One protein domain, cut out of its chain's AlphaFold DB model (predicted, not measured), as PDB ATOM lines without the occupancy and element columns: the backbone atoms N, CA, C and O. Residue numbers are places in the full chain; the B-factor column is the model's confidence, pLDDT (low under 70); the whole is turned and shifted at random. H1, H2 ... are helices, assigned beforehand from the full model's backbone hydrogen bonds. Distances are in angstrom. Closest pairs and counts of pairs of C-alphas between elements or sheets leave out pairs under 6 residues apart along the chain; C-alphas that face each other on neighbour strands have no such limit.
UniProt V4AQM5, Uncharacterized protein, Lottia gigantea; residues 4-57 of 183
ATOM      1  N   PHE A   4      -7.859 -17.194  -4.979       77.25
ATOM      2  CA  PHE A   4      -6.499 -17.395  -4.473       77.25
ATOM      3  C   PHE A   4      -6.486 -17.875  -3.016       77.25
ATOM      4  O   PHE A   4      -5.863 -18.886  -2.707       77.25
ATOM      5  N   ILE A   5      -7.230 -17.207  -2.129       81.06
ATOM      6  CA  ILE A   5      -7.242 -17.512  -0.690       81.06
ATOM      7  C   ILE A   5      -7.833 -18.904  -0.436       81.06
ATOM      8  O   ILE A   5      -7.317 -19.650   0.394       81.06
ATOM      9  N   LEU A   6      -8.880 -19.288  -1.177       81.00
ATOM     10  CA  LEU A   6      -9.476 -20.627  -1.077       81.00
ATOM     11  C   LEU A   6      -8.503 -21.727  -1.509       81.00
ATOM     12  O   LEU A   6      -8.412 -22.762  -0.845       81.00
ATOM     13  N   HIS A   7      -7.786 -21.513  -2.612       82.94
ATOM     14  CA  HIS A   7      -6.799 -22.468  -3.100       82.94
ATOM     15  C   HIS A   7      -5.601 -22.572  -2.148       82.94
ATOM     16  O   HIS A   7      -5.224 -23.674  -1.751       82.94
ATOM     17  N   PHE A   8      -5.083 -21.427  -1.703       86.12
ATOM     18  CA  PHE A   8      -3.986 -21.331  -0.747       86.12
ATOM     19  C   PHE A   8      -4.307 -22.055   0.567       86.12
ATOM     20  O   PHE A   8      -3.544 -22.907   1.007       86.12
ATOM     21  N   GLU A   9      -5.480 -21.814   1.157       87.12
ATOM     22  CA  GLU A   9      -5.904 -22.482   2.398       87.12
ATOM     23  C   GLU A   9      -6.196 -23.975   2.210       87.12
ATOM     24  O   GLU A   9      -6.136 -24.755   3.160       87.12
ATOM     25  N   ARG A  10      -6.544 -24.410   0.994       89.00
ATOM     26  CA  ARG A  10      -6.698 -25.837   0.692       89.00
ATOM     27  C   ARG A  10      -5.343 -26.539   0.661       89.00
ATOM     28  O   ARG A  10      -5.221 -27.598   1.269       89.00
ATOM     29  N   ILE A  11      -4.343 -25.942   0.012       88.25
ATOM     30  CA  ILE A  11      -2.967 -26.459  -0.003       88.25
ATOM     31  C   ILE A  11      -2.387 -26.445   1.410       88.25
ATOM     32  O   ILE A  11      -1.898 -27.466   1.879       88.25
ATOM     33  N   ALA A  12      -2.516 -25.320   2.113       89.25
ATOM     34  CA  ALA A  12      -1.976 -25.158   3.454       89.25
ATOM     35  C   ALA A  12      -2.572 -26.164   4.452       89.25
ATOM     36  O   ALA A  12      -1.863 -26.638   5.330       89.25
ATOM     37  N   ARG A  13      -3.852 -26.534   4.304       90.19
ATOM     38  CA  ARG A  13      -4.464 -27.612   5.100       90.19
ATOM     39  C   ARG A  13      -3.946 -28.993   4.726       90.19
ATOM     40  O   ARG A  13      -3.653 -29.773   5.616       90.19
ATOM     41  N   HIS A  14      -3.838 -29.292   3.432       91.25
ATOM     42  CA  HIS A  14      -3.334 -30.587   2.968       91.25
ATOM     43  C   HIS A  14      -1.878 -30.829   3.392       91.25
ATOM     44  O   HIS A  14      -1.468 -31.964   3.591       91.25
ATOM     45  N   GLN A  15      -1.094 -29.760   3.489       89.12
ATOM     46  CA  GLN A  15       0.315 -29.802   3.869       89.12
ATOM     47  C   GLN A  15       0.542 -29.485   5.357       89.12
ATOM     48  O   GLN A  15       1.683 -29.294   5.763       89.12
ATOM     49  N   GLU A  16      -0.532 -29.357   6.145       88.56
ATOM     50  CA  GLU A  16      -0.487 -29.070   7.587       88.56
ATOM     51  C   GLU A  16       0.388 -27.856   7.956       88.56
ATOM     52  O   GLU A  16       1.107 -27.830   8.954       88.56
ATOM     53  N   TRP A  17       0.338 -26.805   7.135       90.38
ATOM     54  CA  TRP A  17       1.156 -25.614   7.338       90.38
ATOM     55  C   TRP A  17       0.757 -24.862   8.606       90.38
ATOM     56  O   TRP A  17      -0.395 -24.445   8.774       90.38
ATOM     57  N   SER A  18       1.755 -24.579   9.443       84.56
ATOM     58  CA  SER A  18       1.643 -23.606  10.529       84.56
ATOM     59  C   SER A  18       1.397 -22.196   9.982       84.56
ATOM     60  O   SER A  18       1.742 -21.887   8.839       84.56
ATOM     61  N   ASN A  19       0.839 -21.295  10.798       82.75
ATOM     62  CA  ASN A  19       0.608 -19.906  10.380       82.75
ATOM     63  C   ASN A  19       1.906 -19.192   9.974       82.75
ATOM     64  O   ASN A  19       1.897 -18.406   9.029       82.75
ATOM     65  N   ARG A  20       3.040 -19.551  10.592       80.56
ATOM     66  CA  ARG A  20       4.373 -19.122  10.147       80.56
ATOM     67  C   ARG A  20       4.664 -19.573   8.717       80.56
ATOM     68  O   ARG A  20       4.989 -18.744   7.876       80.56
ATOM     69  N   LYS A  21       4.457 -20.856   8.403       82.06
ATOM     70  CA  LYS A  21       4.689 -21.370   7.048       82.06
ATOM     71  C   LYS A  21       3.741 -20.746   6.024       82.06
ATOM     72  O   LYS A  21       4.137 -20.492   4.889       82.06
ATOM     73  N   LYS A  22       2.506 -20.442   6.424       85.06
ATOM     74  CA  LYS A  22       1.557 -19.699   5.586       85.06
ATOM     75  C   LYS A  22       2.034 -18.267   5.312       85.06
ATOM     76  O   LYS A  22       1.960 -17.832   4.169       85.06
ATOM     77  N   LEU A  23       2.558 -17.562   6.318       82.56
ATOM     78  CA  LEU A  23       3.145 -16.226   6.157       82.56
ATOM     79  C   LEU A  23       4.369 -16.245   5.240       82.56
ATOM     80  O   LEU A  23       4.445 -15.409   4.347       82.56
ATOM     81  N   GLU A  24       5.260 -17.227   5.388       82.56
ATOM     82  CA  GLU A  24       6.433 -17.383   4.513       82.56
ATOM     83  C   GLU A  24       6.055 -17.542   3.037       82.56
ATOM     84  O   GLU A  24       6.746 -17.049   2.156       82.56
ATOM     85  N   ASN A  25       4.938 -18.217   2.760       82.12
ATOM     86  CA  ASN A  25       4.440 -18.410   1.398       82.12
ATOM     87  C   ASN A  25       3.550 -17.251   0.905       82.12
ATOM     88  O   ASN A  25       3.127 -17.261  -0.249       82.12
ATOM     89  N   CYS A  26       3.225 -16.280   1.764       76.81
ATOM     90  CA  CYS A  26       2.415 -15.103   1.429       76.81
ATOM     91  C   CYS A  26       3.232 -13.804   1.354       76.81
ATOM     92  O   CYS A  26       2.806 -12.866   0.682       76.81
ATOM     93  N   LEU A  27       4.361 -13.720   2.060       77.06
ATOM     94  CA  LEU A  27       5.173 -12.515   2.211       77.06
ATOM     95  C   LEU A  27       6.537 -12.693   1.537       77.06
ATOM     96  O   LEU A  27       7.167 -13.736   1.658       77.06
ATOM     97  N   GLY A  28       7.009 -11.654   0.847       73.81
ATOM     98  CA  GLY A  28       8.372 -11.618   0.309       73.81
ATOM     99  C   GLY A  28       9.424 -11.375   1.398       73.81
ATOM    100  O   GLY A  28       9.102 -10.894   2.484       73.81
ATOM    101  N   ASN A  29      10.690 -11.656   1.077       68.62
ATOM    102  CA  ASN A  29      11.820 -11.702   2.019       68.62
ATOM    103  C   ASN A  29      11.882 -10.518   3.007       68.62
ATOM    104  O   ASN A  29      11.968 -10.735   4.211       68.62
ATOM    105  N   SER A  30      11.737  -9.273   2.542       59.78
ATOM    106  CA  SER A  30      11.804  -8.085   3.413       59.78
ATOM    107  C   SER A  30      10.614  -7.940   4.374       59.78
ATOM    108  O   SER A  30      10.756  -7.398   5.465       59.78
ATOM    109  N   ALA A  31       9.428  -8.427   3.998       68.69
ATOM    110  CA  ALA A  31       8.248  -8.425   4.869       68.69
ATOM    111  C   ALA A  31       8.284  -9.576   5.891       68.69
ATOM    112  O   ALA A  31       7.678  -9.491   6.958       68.69
ATOM    113  N   LEU A  32       9.027 -10.636   5.574       69.12
ATOM    114  CA  LEU A  32       9.204 -11.826   6.399       69.12
ATOM    115  C   LEU A  32      10.137 -11.547   7.590       69.12
ATOM    116  O   LEU A  32       9.827 -11.936   8.712       69.12
ATOM    117  N   GLU A  33      11.199 -10.762   7.376       71.94
ATOM    118  CA  GLU A  33      12.091 -10.267   8.443       71.94
ATOM    119  C   GLU A  33      11.360  -9.416   9.494       71.94
ATOM    120  O   GLU A  33      11.713  -9.415  10.676       71.94
ATOM    121  N   TYR A  34      10.325  -8.685   9.075       63.44
ATOM    122  CA  TYR A  34       9.470  -7.923   9.983       63.44
ATOM    123  C   TYR A  34       8.449  -8.825  10.693       63.44
ATOM    124  O   TYR A  34       8.176  -8.638  11.879       63.44
ATOM    125  N   ALA A  35       7.923  -9.833   9.991       64.69
ATOM    126  CA  ALA A  35       6.966 -10.787  10.540       64.69
ATOM    127  C   ALA A  35       7.562 -11.673  11.650       64.69
ATOM    128  O   ALA A  35       6.847 -12.028  12.585       64.69
ATOM    129  N   ASP A  36       8.864 -11.973  11.596       67.62
ATOM    130  CA  ASP A  36       9.568 -12.772  12.614       67.62
ATOM    131  C   ASP A  36       9.640 -12.072  13.991       67.62
ATOM    132  O   ASP A  36       9.889 -12.717  15.009       67.62
ATOM    133  N   LYS A  37       9.375 -10.757  14.052       69.56
ATOM    134  CA  LYS A  37       9.368  -9.956  15.293       69.56
ATOM    135  C   LYS A  37       8.007  -9.909  15.998       69.56
ATOM    136  O   LYS A  37       7.903  -9.314  17.069       69.56
ATOM    137  N   LEU A  38       6.960 -10.493  15.416       66.25
ATOM    138  CA  LEU A  38       5.590 -10.465  15.937       66.25
ATOM    139  C   LEU A  38       5.003 -11.884  16.019       66.25
ATOM    140  O   LEU A  38       5.493 -12.831  15.408       66.25
ATOM    141  N   SER A  39       3.905 -12.055  16.761       74.44
ATOM    142  CA  SER A  39       3.215 -13.348  16.834       74.44
ATOM    143  C   SER A  39       2.637 -13.740  15.466       74.44
ATOM    144  O   SER A  39       1.729 -13.073  14.954       74.44
ATOM    145  N   SER A  40       3.121 -14.850  14.909       68.69
ATOM    146  CA  SER A  40       2.724 -15.357  13.586       68.69
ATOM    147  C   SER A  40       1.211 -15.600  13.427       68.69
ATOM    148  O   SER A  40       0.676 -15.431  12.333       68.69
ATOM    149  N   ASP A  41       0.491 -15.913  14.507       73.19
ATOM    150  CA  ASP A  41      -0.961 -16.137  14.474       73.19
ATOM    151  C   ASP A  41      -1.773 -14.851  14.252       73.19
ATOM    152  O   ASP A  41      -2.694 -14.827  13.428       73.19
ATOM    153  N   LEU A  42      -1.431 -13.764  14.957       72.00
ATOM    154  CA  LEU A  42      -2.108 -12.471  14.799       72.00
ATOM    155  C   LEU A  42      -1.802 -11.862  13.426       72.00
ATOM    156  O   LEU A  42      -2.721 -11.425  12.733       72.00
ATOM    157  N   LEU A  43      -0.540 -11.942  12.999       80.00
ATOM    158  CA  LEU A  43      -0.082 -11.484  11.688       80.00
ATOM    159  C   LEU A  43      -0.778 -12.209  10.541       80.00
ATOM    160  O   LEU A  43      -1.273 -11.567   9.620       80.00
ATOM    161  N   TYR A  44      -0.847 -13.544  10.582       80.19
ATOM    162  CA  TYR A  44      -1.491 -14.292   9.506       80.19
ATOM    163  C   TYR A  44      -2.973 -13.936   9.392       80.19
ATOM    164  O   TYR A  44      -3.496 -13.765   8.289       80.19
ATOM    165  N   ARG A  45      -3.650 -13.761  10.532       82.25
ATOM    166  CA  ARG A  45      -5.052 -13.339  10.565       82.25
ATOM    167  C   ARG A  45      -5.247 -11.952   9.950       82.25
ATOM    168  O   ARG A  45      -6.198 -11.767   9.192       82.25
ATOM    169  N   GLU A  46      -4.369 -10.999  10.248       82.50
ATOM    170  CA  GLU A  46      -4.422  -9.640   9.697       82.50
ATOM    171  C   GLU A  46      -4.091  -9.604   8.205       82.50
ATOM    172  O   GLU A  46      -4.874  -9.061   7.429       82.50
ATOM    173  N   VAL A  47      -3.021 -10.279   7.777       81.31
ATOM    174  CA  VAL A  47      -2.654 -10.420   6.359       81.31
ATOM    175  C   VAL A  47      -3.790 -11.069   5.573       81.31
ATOM    176  O   VAL A  47      -4.162 -10.594   4.503       81.31
ATOM    177  N   LYS A  48      -4.417 -12.114   6.118       81.75
ATOM    178  CA  LYS A  48      -5.585 -12.755   5.504       81.75
ATOM    179  C   LYS A  48      -6.789 -11.817   5.430       81.75
ATOM    180  O   LYS A  48      -7.537 -11.883   4.453       81.75
ATOM    181  N   LYS A  49      -7.018 -10.976   6.443       81.94
ATOM    182  CA  LYS A  49      -8.106  -9.987   6.444       81.94
ATOM    183  C   LYS A  49      -7.865  -8.918   5.378       81.94
ATOM    184  O   LYS A  49      -8.772  -8.652   4.599       81.94
ATOM    185  N   GLU A  50      -6.649  -8.393   5.294       78.62
ATOM    186  CA  GLU A  50      -6.261  -7.369   4.323       78.62
ATOM    187  C   GLU A  50      -6.257  -7.908   2.887       78.62
ATOM    188  O   GLU A  50      -6.808  -7.279   1.988       78.62
ATOM    189  N   LEU A  51      -5.737  -9.121   2.667       75.06
ATOM    190  CA  LEU A  51      -5.827  -9.806   1.374       75.06
ATOM    191  C   LEU A  51      -7.279 -10.054   0.976       75.06
ATOM    192  O   LEU A  51      -7.629  -9.868  -0.183       75.06
ATOM    193  N   ASN A  52      -8.144 -10.454   1.915       73.81
ATOM    194  CA  ASN A  52      -9.569 -10.562   1.621       73.81
ATOM    195  C   ASN A  52     -10.171  -9.201   1.295       73.81
ATOM    196  O   ASN A  52     -10.976  -9.146   0.384       73.81
ATOM    197  N   PHE A  53      -9.812  -8.130   1.993       72.38
ATOM    198  CA  PHE A  53     -10.347  -6.803   1.713       72.38
ATOM    199  C   PHE A  53      -9.933  -6.316   0.317       72.38
ATOM    200  O   PHE A  53     -10.797  -6.024  -0.502       72.38
ATOM    201  N   ARG A  54      -8.631  -6.347   0.003       66.88
ATOM    202  CA  ARG A  54      -8.084  -5.871  -1.280       66.88
ATOM    203  C   ARG A  54      -8.448  -6.750  -2.473       66.88
ATOM    204  O   ARG A  54      -8.725  -6.238  -3.545       66.88
ATOM    205  N   LEU A  55      -8.448  -8.075  -2.306       65.69
ATOM    206  CA  LEU A  55      -8.758  -9.021  -3.391       65.69
ATOM    207  C   LEU A  55     -10.243  -9.398  -3.456       65.69
ATOM    208  O   LEU A  55     -10.628 -10.206  -4.300       65.69
ATOM    209  N   SER A  56     -11.071  -8.871  -2.550       63.62
ATOM    210  CA  SER A  56     -12.530  -8.930  -2.678       63.62
ATOM    211  C   SER A  56     -13.098  -7.617  -3.205       63.62
ATOM    212  O   SER A  56     -14.272  -7.361  -2.943       63.62
ATOM    213  N   GLU A  57     -12.319  -6.822  -3.959       58.16
ATOM    214  CA  GLU A  57     -12.892  -5.887  -4.934       58.16
ATOM    215  C   GLU A  57     -13.758  -6.705  -5.891       58.16
ATOM    216  O   GLU A  57     -13.329  -7.271  -6.893       58.16
TER     217      GLU A  57
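Overview. This is residues 4 to 57 of the 183 residues of an uncharacterized protein of Lottia gigantea (UniProt V4AQM5). Three helices, H1, H2 and H4, make a loose, open triangle: H2 packs on the first turns of the long H4, while H1 comes near H2 and near the last part of H4. H3 folds back beside H2, away from H1. The printed part has 54 residues with four named helices, H1, H2, H3 and H4 along the chain, and no named strand; its class is all helix. By its radius of gyration of the C-alphas, 11.0 A, the whole is compact, with a rounded outline spanning 28 by 27 by 18 A.

Along the chain. H1, residues 4 to 14, begins with C-alpha 4 at (-6.499, -17.395, -4.473) and is 15.5 A long. H2 holds residues 19 to 24, and H3 holds residues 29 to 35. H4, residues 40 to 55, is 21.5 A long, from C-alpha 40 at (2.724, -15.357, 13.586) to C-alpha 55 at (-8.758, -9.021, -3.391).

Arrangement. H1 and H2 are close but not clearly touching; their closest C-alphas, of Ala 12 and Lys 22, are 6.8 A apart. H2 and H3 form a helical hairpin at a shallow tilt of 28 degrees, opposite ways; they only just touch, with 3 pairs of C-alphas within 8 A, the closest those of Glu 24 and Leu 32 at 6.5 A. H4 touches H2 with residues 40 to 44 alone, at a steep tilt of 62 degrees; the closest C-alphas, of Arg 20 and Ser 40, are 5.4 A apart. H1 and H4 are close but not clearly touching, with the closest C-alphas, of Ile 5 and Asn 52, 7.7 A apart. H1 and H3 are apart. Every O i to N i+4 pair is within hydrogen-bond range in H1, H2 and H4, and 2 of 3 are in H3.

Size, cuts and confidence. The C-alphas farthest apart, of Lys 37 and Glu 57, are 30.4 A apart. The printed part has no cut, and its three links are tight. Mean pLDDT of the printed part is 77.5; residues 29 to 32, 34 to 38, 40 and 54 to 57 are under 70.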